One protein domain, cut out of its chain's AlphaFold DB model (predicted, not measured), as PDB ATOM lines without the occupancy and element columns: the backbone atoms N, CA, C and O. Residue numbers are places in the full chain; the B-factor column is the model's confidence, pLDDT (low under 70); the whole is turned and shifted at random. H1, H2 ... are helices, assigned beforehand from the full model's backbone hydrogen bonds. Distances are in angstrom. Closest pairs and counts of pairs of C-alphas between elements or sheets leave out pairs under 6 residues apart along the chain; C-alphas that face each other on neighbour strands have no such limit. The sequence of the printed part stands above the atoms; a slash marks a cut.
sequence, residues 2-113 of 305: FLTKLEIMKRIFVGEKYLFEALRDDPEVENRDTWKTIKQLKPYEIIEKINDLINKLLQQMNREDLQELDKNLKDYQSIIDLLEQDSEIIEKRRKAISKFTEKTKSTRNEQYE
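Overview. This is residues 2 to 113 of the 305 residues of the protein "dUTPase domain-containing protein" of Ignavibacteria bacterium (UniProt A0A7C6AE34). Three long helices, H5, H4 and H1, run up and down beside one another, with H4 packed on both others, and H6 stands across the last residues of H1 like an arm. Short H2 and H3 lie toward that same end, and a tail sticks out beyond H6 with residues 105 to 111. The printed part has 112 residues and six named helices, H1 to H6 in chain order, with no named strand: all helix. It is compact, with a radius of gyration of the C-alphas of 15.2 A and spans of 42 by 35 by 20 A.

Arrangement. Start at H5, residues 63 to 83, the longest helix. It forms a helical hairpin with H4, residues 43 to 59: they touch, closest at C-alphas 50 and 69, 6.2 A, opposite ways at a shallow tilt of 33 degrees, only just short of steep. H4 touches H1, residues 5 to 24, closest at C-alphas 10 and 54, 6.4 A, opposite ways at 22 degrees, a shallow tilt. H1 and H5 are apart. With residues 79 to 83 alone, H5 touches H3, residues 33 to 40; the closest C-alphas, 38 and 79, are 6.1 A apart. Residues 19 to 23 of H1 touch H6, residues 87 to 104, about perpendicular at 74 degrees; the closest C-alphas, 19 and 93, are 6.1 A apart. H2, residues 27 to 30, only just touches H1, only at the corner, with 3 pairs of C-alphas within 8 A, closest 23 and 29, 6.6 A. Every O i to N i+4 pair is within hydrogen-bond range in H1, H3, H4, H5 and H6; H2 is too short for one.

Along the chain. Find C-alpha 63 at (164.059, 166.373, 142.650); H5 runs 30.4 A from there. H1 begins at (153.542, 177.472, 138.290) and is 28.3 A long; H4 measures 24.8 A. H6 ends, after 26.1 A, at C-alpha 104, (131.568, 182.399, 149.042).

Size, cuts and confidence. Look for the farthest C-alphas at Glu 28 and Gln 60, 42.5 A apart. The printed part has no cut, and the five links between helices are tight. Residues 104 to 112 have pLDDT under 70.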
ATOM      1  N   PHE A   2     152.935 188.198 140.786       92.38
ATOM      2  CA  PHE A   2     152.462 187.130 139.898       92.38
ATOM      3  C   PHE A   2     152.670 185.761 140.533       92.38
ATOM      4  O   PHE A   2     153.659 185.567 141.237       92.38
ATOM      5  N   LEU A   3     151.740 184.842 140.280       92.25
ATOM      6  CA  LEU A   3     151.848 183.472 140.762       92.25
ATOM      7  C   LEU A   3     152.805 182.672 139.882       92.25
ATOM      8  O   LEU A   3     152.763 182.733 138.653       92.25
ATOM      9  N   THR A   4     153.634 181.877 140.539       93.12
ATOM     10  CA  THR A   4     154.454 180.840 139.916       93.12
ATOM     11  C   THR A   4     153.611 179.620 139.543       93.12
ATOM     12  O   THR A   4     152.514 179.414 140.063       93.12
ATOM     13  N   LYS A   5     154.155 178.750 138.684       92.75
ATOM     14  CA  LYS A   5     153.542 177.472 138.290       92.75
ATOM     15  C   LYS A   5     153.000 176.672 139.485       92.75
ATOM     16  O   LYS A   5     151.846 176.256 139.460       92.75
ATOM     17  N   LEU A   6     153.809 176.483 140.533       91.06
ATOM     18  CA  LEU A   6     153.421 175.704 141.718       91.06
ATOM     19  C   LEU A   6     152.304 176.382 142.520       91.06
ATOM     20  O   LEU A   6     151.411 175.705 143.022       91.06
ATOM     21  N   GLU A   7     152.312 177.712 142.615       91.88
ATOM     22  CA  GLU A   7     151.244 178.456 143.288       91.88
ATOM     23  C   GLU A   7     149.929 178.385 142.510       91.88
ATOM     24  O   GLU A   7     148.879 178.191 143.121       91.88
ATOM     25  N   ILE A   8     149.973 178.482 141.175       93.75
ATOM     26  CA  ILE A   8     148.794 178.274 140.322       93.75
ATOM     27  C   ILE A   8     148.248 176.860 140.546       93.75
ATOM     28  O   ILE A   8     147.064 176.706 140.840       93.75
ATOM     29  N   MET A   9     149.110 175.838 140.495       93.25
ATOM     30  CA  MET A   9     148.705 174.447 140.732       93.25
ATOM     31  C   MET A   9     148.059 174.271 142.097       93.25
ATOM     32  O   MET A   9     146.968 173.721 142.171       93.25
ATOM     33  N   LYS A  10     148.677 174.782 143.167       92.19
ATOM     34  CA  LYS A  10     148.111 174.699 144.517       92.19
ATOM     35  C   LYS A  10     146.678 175.223 144.556       92.19
ATOM     36  O   LYS A  10     145.800 174.605 145.147       92.19
ATOM     37  N   ARG A  11     146.432 176.372 143.927       92.12
ATOM     38  CA  ARG A  11     145.114 177.023 143.924       92.12
ATOM     39  C   ARG A  11     144.095 176.261 143.088       92.12
ATOM     40  O   ARG A  11     142.933 176.218 143.481       92.12
ATOM     41  N   ILE A  12     144.533 175.656 141.985       94.19
ATOM     42  CA  ILE A  12     143.693 174.821 141.126       94.19
ATOM     43  C   ILE A  12     143.351 173.498 141.812       94.19
ATOM     44  O   ILE A  12     142.184 173.144 141.857       94.19
ATOM     45  N   PHE A  13     144.311 172.792 142.415       92.81
ATOM     46  CA  PHE A  13     144.061 171.479 143.028       92.81
ATOM     47  C   PHE A  13     143.222 171.540 144.313       92.81
ATOM     48  O   PHE A  13     142.502 170.588 144.618       92.81
ATOM     49  N   VAL A  14     143.234 172.669 145.032       90.56
ATOM     50  CA  VAL A  14     142.222 172.953 146.070       90.56
ATOM     51  C   VAL A  14     140.826 173.047 145.440       90.56
ATOM     52  O   VAL A  14     139.862 172.501 145.971       90.56
ATOM     53  N   GLY A  15     140.726 173.698 144.281       90.06
ATOM     54  CA  GLY A  15     139.502 173.800 143.495       90.06
ATOM     55  C   GLY A  15     139.014 172.475 142.919       90.06
ATOM     56  O   GLY A  15     137.826 172.172 142.978       90.06
ATOM     57  N   GLU A  16     139.926 171.651 142.413       91.94
ATOM     58  CA  GLU A  16     139.614 170.329 141.876       91.94
ATOM     59  C   GLU A  16     139.000 169.431 142.939       91.94
ATOM     60  O   GLU A  16     137.977 168.806 142.673       91.94
ATOM     61  N   LYS A  17     139.545 169.430 144.164       89.69
ATOM     62  CA  LYS A  17     138.936 168.697 145.281       89.69
ATOM     63  C   LYS A  17     137.460 169.077 145.451       89.69
ATOM     64  O   LYS A  17     136.608 168.192 145.466       89.69
ATOM     65  N   TYR A  18     137.156 170.374 145.469       88.94
ATOM     66  CA  TYR A  18     135.780 170.869 145.556       88.94
ATOM     67  C   TYR A  18     134.906 170.422 144.370       88.94
ATOM     68  O   TYR A  18     133.772 169.980 144.567       88.94
ATOM     69  N   LEU A  19     135.412 170.506 143.135       90.25
ATOM     70  CA  LEU A  19     134.652 170.111 141.944       90.25
ATOM     71  C   LEU A  19     134.347 168.608 141.925       90.25
ATOM     72  O   LEU A  19     133.247 168.223 141.536       90.25
ATOM     73  N   PHE A  20     135.279 167.760 142.364       89.00
ATOM     74  CA  PHE A  20     135.035 166.322 142.486       89.00
ATOM     75  C   PHE A  20     134.023 165.999 143.589       89.00
ATOM     76  O   PHE A  20     133.122 165.192 143.349       89.00
ATOM     77  N   GLU A  21     134.114 166.651 144.754       87.25
ATOM     78  CA  GLU A  21     133.134 166.498 145.840       87.25
ATOM     79  C   GLU A  21     131.721 166.867 145.368       87.25
ATOM     80  O   GLU A  21     130.779 166.105 145.581       87.25
ATOM     81  N   ALA A  22     131.586 167.971 144.627       86.19
ATOM     82  CA  ALA A  22     130.306 168.403 144.071       86.19
ATOM     83  C   ALA A  22     129.696 167.401 143.069       86.19
ATOM     84  O   ALA A  22     128.475 167.338 142.947       86.19
ATOM     85  N   LEU A  23     130.522 166.622 142.360       85.94
ATOM     86  CA  LEU A  23     130.062 165.565 141.449       85.94
ATOM     87  C   LEU A  23     129.684 164.271 142.179       85.94
ATOM     88  O   LEU A  23     128.829 163.529 141.701       85.94
ATOM     89  N   ARG A  24     130.322 163.970 143.316       80.31
ATOM     90  CA  ARG A  24     130.014 162.770 144.111       80.31
ATOM     91  C   ARG A  24     128.599 162.804 144.659       80.31
ATOM     92  O   ARG A  24     127.955 161.764 144.694       80.31
ATOM     93  N   ASP A  25     128.152 163.982 145.066       72.25
ATOM     94  CA  ASP A  25     126.857 164.166 145.709       72.25
ATOM     95  C   ASP A  25     125.710 164.344 144.676       72.25
ATOM     96  O   ASP A  25     124.576 164.618 145.065       72.25
ATOM     97  N   ASP A  26     125.982 164.191 143.366       78.88
ATOM     98  CA  ASP A  26     124.992 164.308 142.280       78.88
ATOM     99  C   ASP A  26     124.506 162.920 141.778       78.88
ATOM    100  O   ASP A  26     125.271 162.183 141.139       78.88
ATOM    101  N   PRO A  27     123.222 162.557 141.998       75.31
ATOM    102  CA  PRO A  27     122.662 161.262 141.595       75.31
ATOM    103  C   PRO A  27     122.640 161.016 140.077       75.31
ATOM    104  O   PRO A  27     122.654 159.867 139.630       75.31
ATOM    105  N   GLU A  28     122.579 162.074 139.261       77.94
ATOM    106  CA  GLU A  28     122.534 161.951 137.797       77.94
ATOM    107  C   GLU A  28     123.909 161.593 137.230       77.94
ATOM    108  O   GLU A  28     124.011 160.846 136.253       77.94
ATOM    109  N   VAL A  29     124.970 162.085 137.873       80.25
ATOM    110  CA  VAL A  29     126.361 161.764 137.529       80.25
ATOM    111  C   VAL A  29     126.730 160.370 138.034       80.25
ATOM    112  O   VAL A  29     127.434 159.637 137.341       80.25
ATOM    113  N   GLU A  30     126.213 159.958 139.196       75.69
ATOM    114  CA  GLU A  30     126.524 158.664 139.812       75.69
ATOM    115  C   GLU A  30     126.238 157.456 138.903       75.69
ATOM    116  O   GLU A  30     126.993 156.480 138.895       75.69
ATOM    117  N   ASN A  31     125.187 157.549 138.091       76.94
ATOM    118  CA  ASN A  31     124.751 156.465 137.216       76.94
ATOM    119  C   ASN A  31     125.523 156.372 135.890       76.94
ATOM    120  O   ASN A  31     125.408 155.355 135.200       76.94
ATOM    121  N   ARG A  32     126.329 157.384 135.536       82.38
ATOM    122  CA  ARG A  32     127.093 157.435 134.278       82.38
ATOM    123  C   ARG A  32     128.267 156.459 134.293       82.38
ATOM    124  O   ARG A  32     129.048 156.425 135.243       82.38
ATOM    125  N   ASP A  33     128.456 155.716 133.206       83.81
ATOM    126  CA  ASP A  33     129.549 154.738 133.095       83.81
ATOM    127  C   ASP A  33     130.936 155.396 133.111       83.81
ATOM    128  O   ASP A  33     131.865 154.892 133.753       83.81
ATOM    129  N   THR A  34     131.053 156.585 132.514       83.38
ATOM    130  CA  THR A  34     132.252 157.429 132.588       83.38
ATOM    131  C   THR A  34     132.625 157.724 134.041       83.38
ATOM    132  O   THR A  34     133.773 157.547 134.448       83.38
ATOM    133  N   TRP A  35     131.647 158.096 134.870       85.94
ATOM    134  CA  TRP A  35     131.883 158.417 136.275       85.94
ATOM    135  C   TRP A  35     132.190 157.186 137.131       85.94
ATOM    136  O   TRP A  35     133.058 157.253 138.000       85.94
ATOM    137  N   LYS A  36     131.556 156.036 136.864       84.94
ATOM    138  CA  LYS A  36     131.921 154.762 137.514       84.94
ATOM    139  C   LYS A  36     133.390 154.416 137.266       84.94
ATOM    140  O   LYS A  36     134.088 154.036 138.204       84.94
ATOM    141  N   THR A  37     133.861 154.608 136.035       85.50
ATOM    142  CA  THR A  37     135.268 154.411 135.656       85.50
ATOM    143  C   THR A  37     136.179 155.385 136.404       85.50
ATOM    144  O   THR A  37     137.161 154.976 137.018       85.50
ATOM    145  N   ILE A  38     135.808 156.667 136.454       85.75
ATOM    146  CA  ILE A  38     136.554 157.692 137.195       85.75
ATOM    147  C   ILE A  38     136.640 157.361 138.690       85.75
ATOM    148  O   ILE A  38     137.718 157.470 139.270       85.75
ATOM    149  N   LYS A  39     135.553 156.906 139.327       85.25
ATOM    150  CA  LYS A  39     135.568 156.515 140.748       85.25
ATOM    151  C   LYS A  39     136.595 155.412 141.035       85.25
ATOM    152  O   LYS A  39     137.247 155.460 142.077       85.25
ATOM    153  N   GLN A  40     136.768 154.451 140.125       86.56
ATOM    154  CA  GLN A  40     137.746 153.364 140.282       86.56
ATOM    155  C   GLN A  40     139.196 153.864 140.264       86.56
ATOM    156  O   GLN A  40     140.045 153.284 140.938       86.56
ATOM    157  N   LEU A  41     139.468 154.970 139.565       85.62
ATOM    158  CA  LEU A  41     140.782 155.619 139.523       85.62
ATOM    159  C   LEU A  41     141.114 156.415 140.798       85.62
ATOM    160  O   LEU A  41     142.195 156.986 140.886       85.62
ATOM    161  N   LYS A  42     140.217 156.443 141.796       87.81
ATOM    162  CA  LYS A  42     140.428 157.084 143.110       87.81
ATOM    163  C   LYS A  42     140.932 158.541 142.999       87.81
ATOM    164  O   LYS A  42     141.965 158.883 143.579       87.81
ATOM    165  N   PRO A  43     140.185 159.437 142.321       87.06
ATOM    166  CA  PRO A  43     140.608 160.818 142.054       87.06
ATOM    167  C   PRO A  43     140.971 161.594 143.324       87.06
ATOM    168  O   PRO A  43     141.919 162.373 143.321       87.06
ATOM    169  N   TYR A  44     140.261 161.351 144.427       87.50
ATOM    170  CA  TYR A  44     140.510 162.007 145.712       87.50
ATOM    171  C   TYR A  44     141.898 161.703 146.276       87.50
ATOM    172  O   TYR A  44     142.599 162.623 146.682       87.50
ATOM    173  N   GLU A  45     142.316 160.434 146.251       88.69
ATOM    174  CA  GLU A  45     143.636 160.027 146.746       88.69
ATOM    175  C   GLU A  45     144.752 160.668 145.907       88.69
ATOM    176  O   GLU A  45     145.773 161.088 146.446       88.69
ATOM    177  N   ILE A  46     144.547 160.778 144.589       88.50
ATOM    178  CA  ILE A  46     145.496 161.421 143.670       88.50
ATOM    179  C   ILE A  46     145.582 162.927 143.954       88.50
ATOM    180  O   ILE A  46     146.678 163.465 144.097       88.50
ATOM    181  N   ILE A  47     144.440 163.611 144.082       89.44
ATOM    182  CA  ILE A  47     144.389 165.055 144.352       89.44
ATOM    183  C   ILE A  47     145.027 165.391 145.708       89.44
ATOM    184  O   ILE A  47     145.741 166.388 145.816       89.44
ATOM    185  N   GLU A  48     144.807 164.575 146.740       89.62
ATOM    186  CA  GLU A  48     145.431 164.777 148.055       89.62
ATOM    187  C   GLU A  48     146.950 164.607 147.996       89.62
ATOM    188  O   GLU A  48     147.672 165.508 148.425       89.62
ATOM    189  N   LYS A  49     147.445 163.544 147.348       91.25
ATOM    190  CA  LYS A  49     148.889 163.356 147.122       91.25
ATOM    191  C   LYS A  49     149.515 164.528 146.370       91.25
ATOM    192  O   LYS A  49     150.579 165.006 146.759       91.25
ATOM    193  N   ILE A  50     148.859 165.015 145.315       90.94
ATOM    194  CA  ILE A  50     149.333 166.174 144.546       90.94
ATOM    195  C   ILE A  50     149.414 167.416 145.440       90.94
ATOM    196  O   ILE A  50     150.431 168.109 145.431       90.94
ATOM    197  N   ASN A  51     148.379 167.695 146.235       90.25
ATOM    198  CA  ASN A  51     148.371 168.839 147.145       90.25
ATOM    199  C   ASN A  51     149.495 168.759 148.191       90.25
ATOM    200  O   ASN A  51     150.166 169.764 148.443       90.25
ATOM    201  N   ASP A  52     149.737 167.580 148.761       90.06
ATOM    202  CA  ASP A  52     150.812 167.360 149.731       90.06
ATOM    203  C   ASP A  52     152.195 167.573 149.107       90.06
ATOM    204  O   ASP A  52     153.028 168.288 149.673       90.06
ATOM    205  N   LEU A  53     152.427 167.027 147.910       89.94
ATOM    206  CA  LEU A  53     153.673 167.214 147.162       89.94
ATOM    207  C   LEU A  53     153.903 168.684 146.797       89.94
ATOM    208  O   LEU A  53     155.002 169.203 146.992       89.94
ATOM    209  N   ILE A  54     152.869 169.395 146.336       89.69
ATOM    210  CA  ILE A  54     152.964 170.832 146.043       89.69
ATOM    211  C   ILE A  54     153.317 171.619 147.313       89.69
ATOM    212  O   ILE A  54     154.165 172.510 147.265       89.69
ATOM    213  N   ASN A  55     152.707 171.300 148.459       88.44
ATOM    214  CA  ASN A  55     153.017 171.968 149.724       88.44
ATOM    215  C   ASN A  55     154.471 171.747 150.158       88.44
ATOM    216  O   ASN A  55     155.113 172.706 150.588       88.44
ATOM    217  N   LYS A  56     155.001 170.527 149.999       89.62
ATOM    218  CA  LYS A  56     156.421 170.230 150.243       89.62
ATOM    219  C   LYS A  56     157.327 171.030 149.306       89.62
ATOM    220  O   LYS A  56     158.228 171.718 149.774       89.62
ATOM    221  N   LEU A  57     157.037 171.021 148.004       89.38
ATOM    222  CA  LEU A  57     157.841 171.697 146.978       89.38
ATOM    223  C   LEU A  57     157.860 173.224 147.113       89.38
ATOM    224  O   LEU A  57     158.851 173.857 146.757       89.38
ATOM    225  N   LEU A  58     156.788 173.818 147.643       85.88
ATOM    226  CA  LEU A  58     156.744 175.247 147.964       85.88
ATOM    227  C   LEU A  58     157.642 175.621 149.154       85.88
ATOM    228  O   LEU A  58     158.038 176.779 149.261       85.88
ATOM    229  N   GLN A  59     157.947 174.676 150.049       87.81
ATOM    230  CA  GLN A  59     158.842 174.890 151.191       87.81
ATOM    231  C   GLN A  59     160.294 174.559 150.840       87.81
ATOM    232  O   GLN A  59     161.200 175.325 151.166       87.81
ATOM    233  N   GLN A  60     160.516 173.429 150.168       87.12
ATOM    234  CA  GLN A  60     161.835 172.950 149.778       87.12
ATOM    235  C   GLN A  60     161.767 172.246 148.424       87.12
ATOM    236  O   GLN A  60     161.018 171.292 148.229       87.12
ATOM    237  N   MET A  61     162.598 172.689 147.483       81.56
ATOM    238  CA  MET A  61     162.632 172.110 146.143       81.56
ATOM    239  C   MET A  61     163.505 170.845 146.133       81.56
ATOM    240  O   MET A  61     164.728 170.931 146.246       81.56
ATOM    241  N   ASN A  62     162.875 169.678 145.986       86.69
ATOM    242  CA  ASN A  62     163.525 168.367 145.907       86.69
ATOM    243  C   ASN A  62     163.218 167.697 144.557       86.69
ATOM    244  O   ASN A  62     162.095 167.762 144.060       86.69
ATOM    245  N   ARG A  63     164.219 167.050 143.948       84.69
ATOM    246  CA  ARG A  63     164.059 166.373 142.650       84.69
ATOM    247  C   ARG A  63     163.179 165.129 142.730       84.69
ATOM    248  O   ARG A  63     162.479 164.854 141.763       84.69
ATOM    249  N   GLU A  64     163.210 164.400 143.839       87.88
ATOM    250  CA  GLU A  64     162.398 163.189 144.008       87.88
ATOM    251  C   GLU A  64     160.907 163.540 144.087       87.88
ATOM    252  O   GLU A  64     160.111 163.005 143.316       87.88
ATOM    253  N   ASP A  65     160.550 164.535 144.908       87.38
ATOM    254  CA  ASP A  65     159.175 165.041 145.013       87.38
ATOM    255  C   ASP A  65     158.660 165.604 143.671       87.38
ATOM    256  O   ASP A  65     157.477 165.472 143.359       87.38
ATOM    257  N   LEU A  66     159.531 166.194 142.836       85.62
ATOM    258  CA  LEU A  66     159.163 166.638 141.482       85.62
ATOM    259  C   LEU A  66     158.828 165.463 140.555       85.62
ATOM    260  O   LEU A  66     157.843 165.527 139.822       85.62
ATOM    261  N   GLN A  67     159.623 164.391 140.583       89.38
ATOM    262  CA  GLN A  67     159.360 163.196 139.773       89.38
ATOM    263  C   GLN A  67     158.071 162.494 140.212       89.38
ATOM    264  O   GLN A  67     157.291 162.035 139.374       89.38
ATOM    265  N   GLU A  68     157.834 162.428 141.522       90.38
ATOM    266  CA  GLU A  68     156.600 161.875 142.067       90.38
ATOM    267  C   GLU A  68     155.387 162.738 141.693       90.38
ATOM    268  O   GLU A  68     154.353 162.205 141.280       90.38
ATOM    269  N   LEU A  69     155.518 164.065 141.761       89.44
ATOM    270  CA  LEU A  69     154.478 164.993 141.328       89.44
ATOM    271  C   LEU A  69     154.136 164.780 139.848       89.44
ATOM    272  O   LEU A  69     152.966 164.597 139.523       89.44
ATOM    273  N   ASP A  70     155.134 164.721 138.965       89.62
ATOM    274  CA  ASP A  70     154.923 164.505 137.528       89.62
ATOM    275  C   ASP A  70     154.191 163.189 137.227       89.62
ATOM    276  O   ASP A  70     153.372 163.129 136.307       89.62
ATOM    277  N   LYS A  71     154.440 162.132 138.008       90.94
ATOM    278  CA  LYS A  71     153.710 160.865 137.882       90.94
ATOM    279  C   LYS A  71     152.234 161.028 138.254       90.94
ATOM    280  O   LYS A  71     151.371 160.698 137.446       90.94
ATOM    281  N   ASN A  72     151.945 161.581 139.434       90.50
ATOM    282  CA  ASN A  72     150.565 161.767 139.894       90.50
ATOM    283  C   ASN A  72     149.780 162.725 138.980       90.50
ATOM    284  O   ASN A  72     148.580 162.550 138.780       90.50
ATOM    285  N   LEU A  73     150.448 163.715 138.379       91.00
ATOM    286  CA  LEU A  73     149.832 164.617 137.404       91.00
ATOM    287  C   LEU A  73     149.387 163.900 136.124       91.00
ATOM    288  O   LEU A  73     148.351 164.261 135.571       91.00
ATOM    289  N   LYS A  74     150.123 162.882 135.662       90.56
ATOM    290  CA  LYS A  74     149.714 162.060 134.508       90.56
ATOM    291  C   LYS A  74     148.503 161.188 134.828       90.56
ATOM    292  O   LYS A  74     147.588 161.082 134.010       90.56
ATOM    293  N   ASP A  75     148.477 160.608 136.027       90.19
ATOM    294  CA  ASP A  75     147.331 159.825 136.499       90.19
ATOM    295  C   ASP A  75     146.082 160.717 136.592       90.19
ATOM    296  O   ASP A  75     145.009 160.361 136.101       90.19
ATOM    297  N   TYR A  76     146.241 161.931 137.128       91.00
ATOM    298  CA  TYR A  76     145.188 162.944 137.154       91.00
ATOM    299  C   TYR A  76     144.737 163.372 135.747       91.00
ATOM    300  O   TYR A  76     143.536 163.472 135.497       91.00
ATOM    301  N   GLN A  77     145.662 163.578 134.803       90.75
ATOM    302  CA  GLN A  77     145.313 163.953 133.429       90.75
ATOM    303  C   GLN A  77     144.450 162.883 132.746       90.75
ATOM    304  O   GLN A  77     143.457 163.215 132.107       90.75
ATOM    305  N   SER A  78     144.748 161.603 132.980       89.75
ATOM    306  CA  SER A  78     143.947 160.488 132.452       89.75
ATOM    307  C   SER A  78     142.489 160.534 132.936       89.75
ATOM    308  O   SER A  78     141.569 160.171 132.205       89.75
ATOM    309  N   ILE A  79     142.255 161.015 134.163       89.50
ATOM    310  CA  ILE A  79     140.906 161.217 134.707       89.50
ATOM    311  C   ILE A  79     140.200 162.378 133.997       89.50
ATOM    312  O   ILE A  79     139.012 162.276 133.684       89.50
ATOM    313  N   ILE A  80     140.911 163.475 133.733       89.81
ATOM    314  CA  ILE A  80     140.356 164.634 133.024       89.81
ATOM    315  C   ILE A  80     139.992 164.278 131.584       89.81
ATOM    316  O   ILE A  80     138.920 164.665 131.122       89.81
ATOM    317  N   ASP A  81     140.814 163.488 130.901       90.00
ATOM    318  CA  ASP A  81     140.539 163.060 129.529       90.00
ATOM    319  C   ASP A  81     139.246 162.233 129.437       90.00
ATOM    320  O   ASP A  81     138.493 162.364 128.472       90.00
ATOM    321  N   LEU A  82     138.945 161.426 130.461       88.12
ATOM    322  CA  LEU A  82     137.663 160.722 130.583       88.12
ATOM    323  C   LEU A  82     136.507 161.688 130.881       88.12
ATOM    324  O   LEU A  82     135.436 161.561 130.294       88.12
ATOM    325  N   LEU A  83     136.713 162.669 131.768       88.25
ATOM    326  CA  LEU A  83     135.703 163.685 132.095       88.25
ATOM    327  C   LEU A  83     135.301 164.516 130.871       88.25
ATOM    328  O   LEU A  83     134.126 164.834 130.704       88.25
ATOM    329  N   GLU A  84     136.257 164.862 130.009       87.06
ATOM    330  CA  GLU A  84     136.003 165.669 128.814       87.06
ATOM    331  C   GLU A  84     135.152 164.953 127.751       87.06
ATOM    332  O   GLU A  84     134.607 165.623 126.871       87.06
ATOM    333  N   GLN A  85     134.995 163.626 127.837       86.25
ATOM    334  CA  GLN A  85     134.149 162.840 126.931       86.25
ATOM    335  C   GLN A  85     132.656 162.922 127.278       86.25
ATOM    336  O   GLN A  85     131.822 162.643 126.418       86.25
ATOM    337  N   ASP A  86     132.300 163.314 128.507       87.44
ATOM    338  CA  ASP A  86     130.907 163.432 128.942       87.44
ATOM    339  C   ASP A  86     130.518 164.901 129.154       87.44
ATOM    340  O   ASP A  86     130.830 165.529 130.171       87.44
ATOM    341  N   SER A  87     129.784 165.454 128.184       86.06
ATOM    342  CA  SER A  87     129.310 166.840 128.224       86.06
ATOM    343  C   SER A  87     128.432 167.145 129.440       86.06
ATOM    344  O   SER A  87     128.439 168.283 129.911       86.06
ATOM    345  N   GLU A  88     127.702 166.155 129.967       88.25
ATOM    346  CA  GLU A  88     126.844 166.347 131.140       88.25
ATOM    347  C   GLU A  88     127.691 166.565 132.393       88.25
ATOM    348  O   GLU A  88     127.427 167.482 133.168       88.25
ATOM    349  N   ILE A  89     128.765 165.786 132.565       88.19
ATOM    350  CA  ILE A  89     129.664 165.950 133.712       88.19
ATOM    351  C   ILE A  89     130.306 167.338 133.691       88.19
ATOM    352  O   ILE A  89     130.399 167.998 134.731       88.19
ATOM    353  N   ILE A  90     130.698 167.828 132.512       89.75
ATOM    354  CA  ILE A  90     131.237 169.184 132.408       89.75
ATOM    355  C   ILE A  90     130.189 170.240 132.771       89.75
ATOM    356  O   ILE A  90     130.490 171.178 133.512       89.75
ATOM    357  N   GLU A  91     128.951 170.087 132.311       90.00
ATOM    358  CA  GLU A  91     127.881 171.020 132.664       90.00
ATOM    359  C   GLU A  91     127.620 171.040 134.180       90.00
ATOM    360  O   GLU A  91     127.423 172.102 134.778       90.00
ATOM    361  N   LYS A  92     127.726 169.889 134.850       90.56
ATOM    362  CA  LYS A  92     127.659 169.806 136.315       90.56
ATOM    363  C   LYS A  92     128.839 170.490 137.001       90.56
ATOM    364  O   LYS A  92     128.623 171.227 137.966       90.56
ATOM    365  N   ARG A  93     130.065 170.345 136.484       92.19
ATOM    366  CA  ARG A  93     131.241 171.082 136.989       92.19
ATOM    367  C   ARG A  93     131.053 172.596 136.859       92.19
ATOM    368  O   ARG A  93     131.302 173.320 137.819       92.19
ATOM    369  N   ARG A  94     130.520 173.088 135.735       92.62
ATOM    370  CA  ARG A  94     130.190 174.517 135.550       92.62
ATOM    371  C   ARG A  94     129.144 175.005 136.556       92.62
ATOM    372  O   ARG A  94     129.318 176.059 137.170       92.62
ATOM    373  N   LYS A  95     128.091 174.215 136.793       91.50
ATOM    374  CA  LYS A  95     127.088 174.507 137.833       91.50
ATOM    375  C   LYS A  95     127.712 174.553 139.232       91.50
ATOM    376  O   LYS A  95     127.353 175.430 140.016       91.50
ATOM    377  N   ALA A  96     128.656 173.663 139.543       91.38
ATOM    378  CA  ALA A  96     129.390 173.686 140.809       91.38
ATOM    379  C   ALA A  96     130.214 174.977 140.975       91.38
ATOM    380  O   ALA A  96     130.177 175.579 142.045       91.38
ATOM    381  N   ILE A  97     130.866 175.466 139.912       91.00
ATOM    382  CA  ILE A  97     131.583 176.757 139.916       91.00
ATOM    383  C   ILE A  97     130.629 177.926 140.225       91.00
ATOM    384  O   ILE A  97     130.935 178.786 141.057       91.00
ATOM    385  N   SER A  98     129.444 177.945 139.605       88.88
ATOM    386  CA  SER A  98     128.430 178.974 139.884       88.88
ATOM    387  C   SER A  98     127.965 178.930 141.346       88.88
ATOM    388  O   SER A  98     127.964 179.956 142.026       88.88
ATOM    389  N   LYS A  99     127.642 177.735 141.867       88.69
ATOM    390  CA  LYS A  99     127.217 177.537 143.267       88.69
ATOM    391  C   LYS A  99     128.300 177.938 144.270       88.69
ATOM    392  O   LYS A  99     127.995 178.547 145.296       88.69
ATOM    393  N   PHE A 100     129.563 177.621 143.981       86.00
ATOM    394  CA  PHE A 100     130.698 178.029 144.809       86.00
ATOM    395  C   PHE A 100     130.748 179.548 144.977       86.00
ATOM    396  O   PHE A 100     130.904 180.049 146.093       86.00
ATOM    397  N   THR A 101     130.555 180.276 143.876       79.81
ATOM    398  CA  THR A 101     130.592 181.742 143.859       79.81
ATOM    399  C   THR A 101     129.456 182.357 144.684       79.81
ATOM    400  O   THR A 101     129.649 183.357 145.371       79.81
ATOM    401  N   GLU A 102     128.264 181.759 144.667       76.62
ATOM    402  CA  GLU A 102     127.136 182.215 145.492       76.62
ATOM    403  C   GLU A 102     127.374 181.969 146.988       76.62
ATOM    404  O   GLU A 102     127.092 182.838 147.814       76.62
ATOM    405  N   LYS A 103     127.954 180.817 147.348       72.50
ATOM    406  CA  LYS A 103     128.251 180.454 148.743       72.50
ATOM    407  C   LYS A 103     129.368 181.310 149.351       72.50
ATOM    408  O   LYS A 103     129.279 181.714 150.514       72.50
ATOM    409  N   THR A 104     130.414 181.603 148.581       65.38
ATOM    410  CA  THR A 104     131.568 182.399 149.042       65.38
ATOM    411  C   THR A 104     131.211 183.855 149.327       65.38
ATOM    412  O   THR A 104     131.757 184.424 150.270       65.38
ATOM    413  N   LYS A 105     130.201 184.431 148.655       57.91
ATOM    414  CA  LYS A 105     129.636 185.741 149.046       57.91
ATOM    415  C   LYS A 105     129.177 185.792 150.510       57.91
ATOM    416  O   LYS A 105     129.238 186.850 151.128       57.91
ATOM    417  N   SER A 106     128.721 184.662 151.053       49.38
ATOM    418  CA  SER A 106     128.171 184.557 152.410       49.38
ATOM    419  C   SER A 106     129.237 184.272 153.481       49.38
ATOM    420  O   SER A 106     129.024 184.541 154.661       49.38
ATOM    421  N   THR A 107     130.419 183.770 153.097       49.03
ATOM    422  CA  THR A 107     131.389 183.198 154.049       49.03
ATOM    423  C   THR A 107     132.783 183.803 153.852       49.03
ATOM    424  O   THR A 107     133.587 183.308 153.072       49.03
ATOM    425  N   ARG A 108     133.105 184.878 154.586       51.75
ATOM    426  CA  ARG A 108     134.383 185.626 154.488       51.75
ATOM    427  C   ARG A 108     135.623 184.912 155.074       51.75
ATOM    428  O   ARG A 108     136.679 185.532 155.168       51.75
ATOM    429  N   ASN A 109     135.522 183.646 155.486       47.19
ATOM    430  CA  ASN A 109     136.460 183.054 156.456       47.19
ATOM    431  C   ASN A 109     137.489 182.048 155.913       47.19
ATOM    432  O   ASN A 109     138.338 181.610 156.686       47.19
ATOM    433  N   GLU A 110     137.484 181.674 154.632       54.03
ATOM    434  CA  GLU A 110     138.527 180.766 154.127       54.03
ATOM    435  C   GLU A 110     139.820 181.518 153.822       54.03
ATOM    436  O   GLU A 110     139.796 182.560 153.175       54.03
ATOM    437  N   GLN A 111     140.963 180.994 154.272       57.59
ATOM    438  CA  GLN A 111     142.286 181.625 154.158       57.59
ATOM    439  C   GLN A 111     142.830 181.632 152.712       57.59
ATOM    440  O   GLN A 111     143.650 182.486 152.377       57.59
ATOM    441  N   TYR A 112     142.327 180.748 151.837       63.66
ATOM    442  CA  TYR A 112     142.780 180.593 150.453       63.66
ATOM    443  C   TYR A 112     141.625 180.231 149.500       63.66
ATOM    444  O   TYR A 112     141.314 179.059 149.335       63.66
ATOM    445  N   GLU A 113     141.063 181.208 148.782       81.31
ATOM    446  CA  GLU A 113     140.051 180.930 147.745       81.31
ATOM    447  C   GLU A 113     140.651 180.208 146.512       81.31
ATOM    448  O   GLU A 113     141.691 180.634 145.999       81.31
TER     449      GLU A 113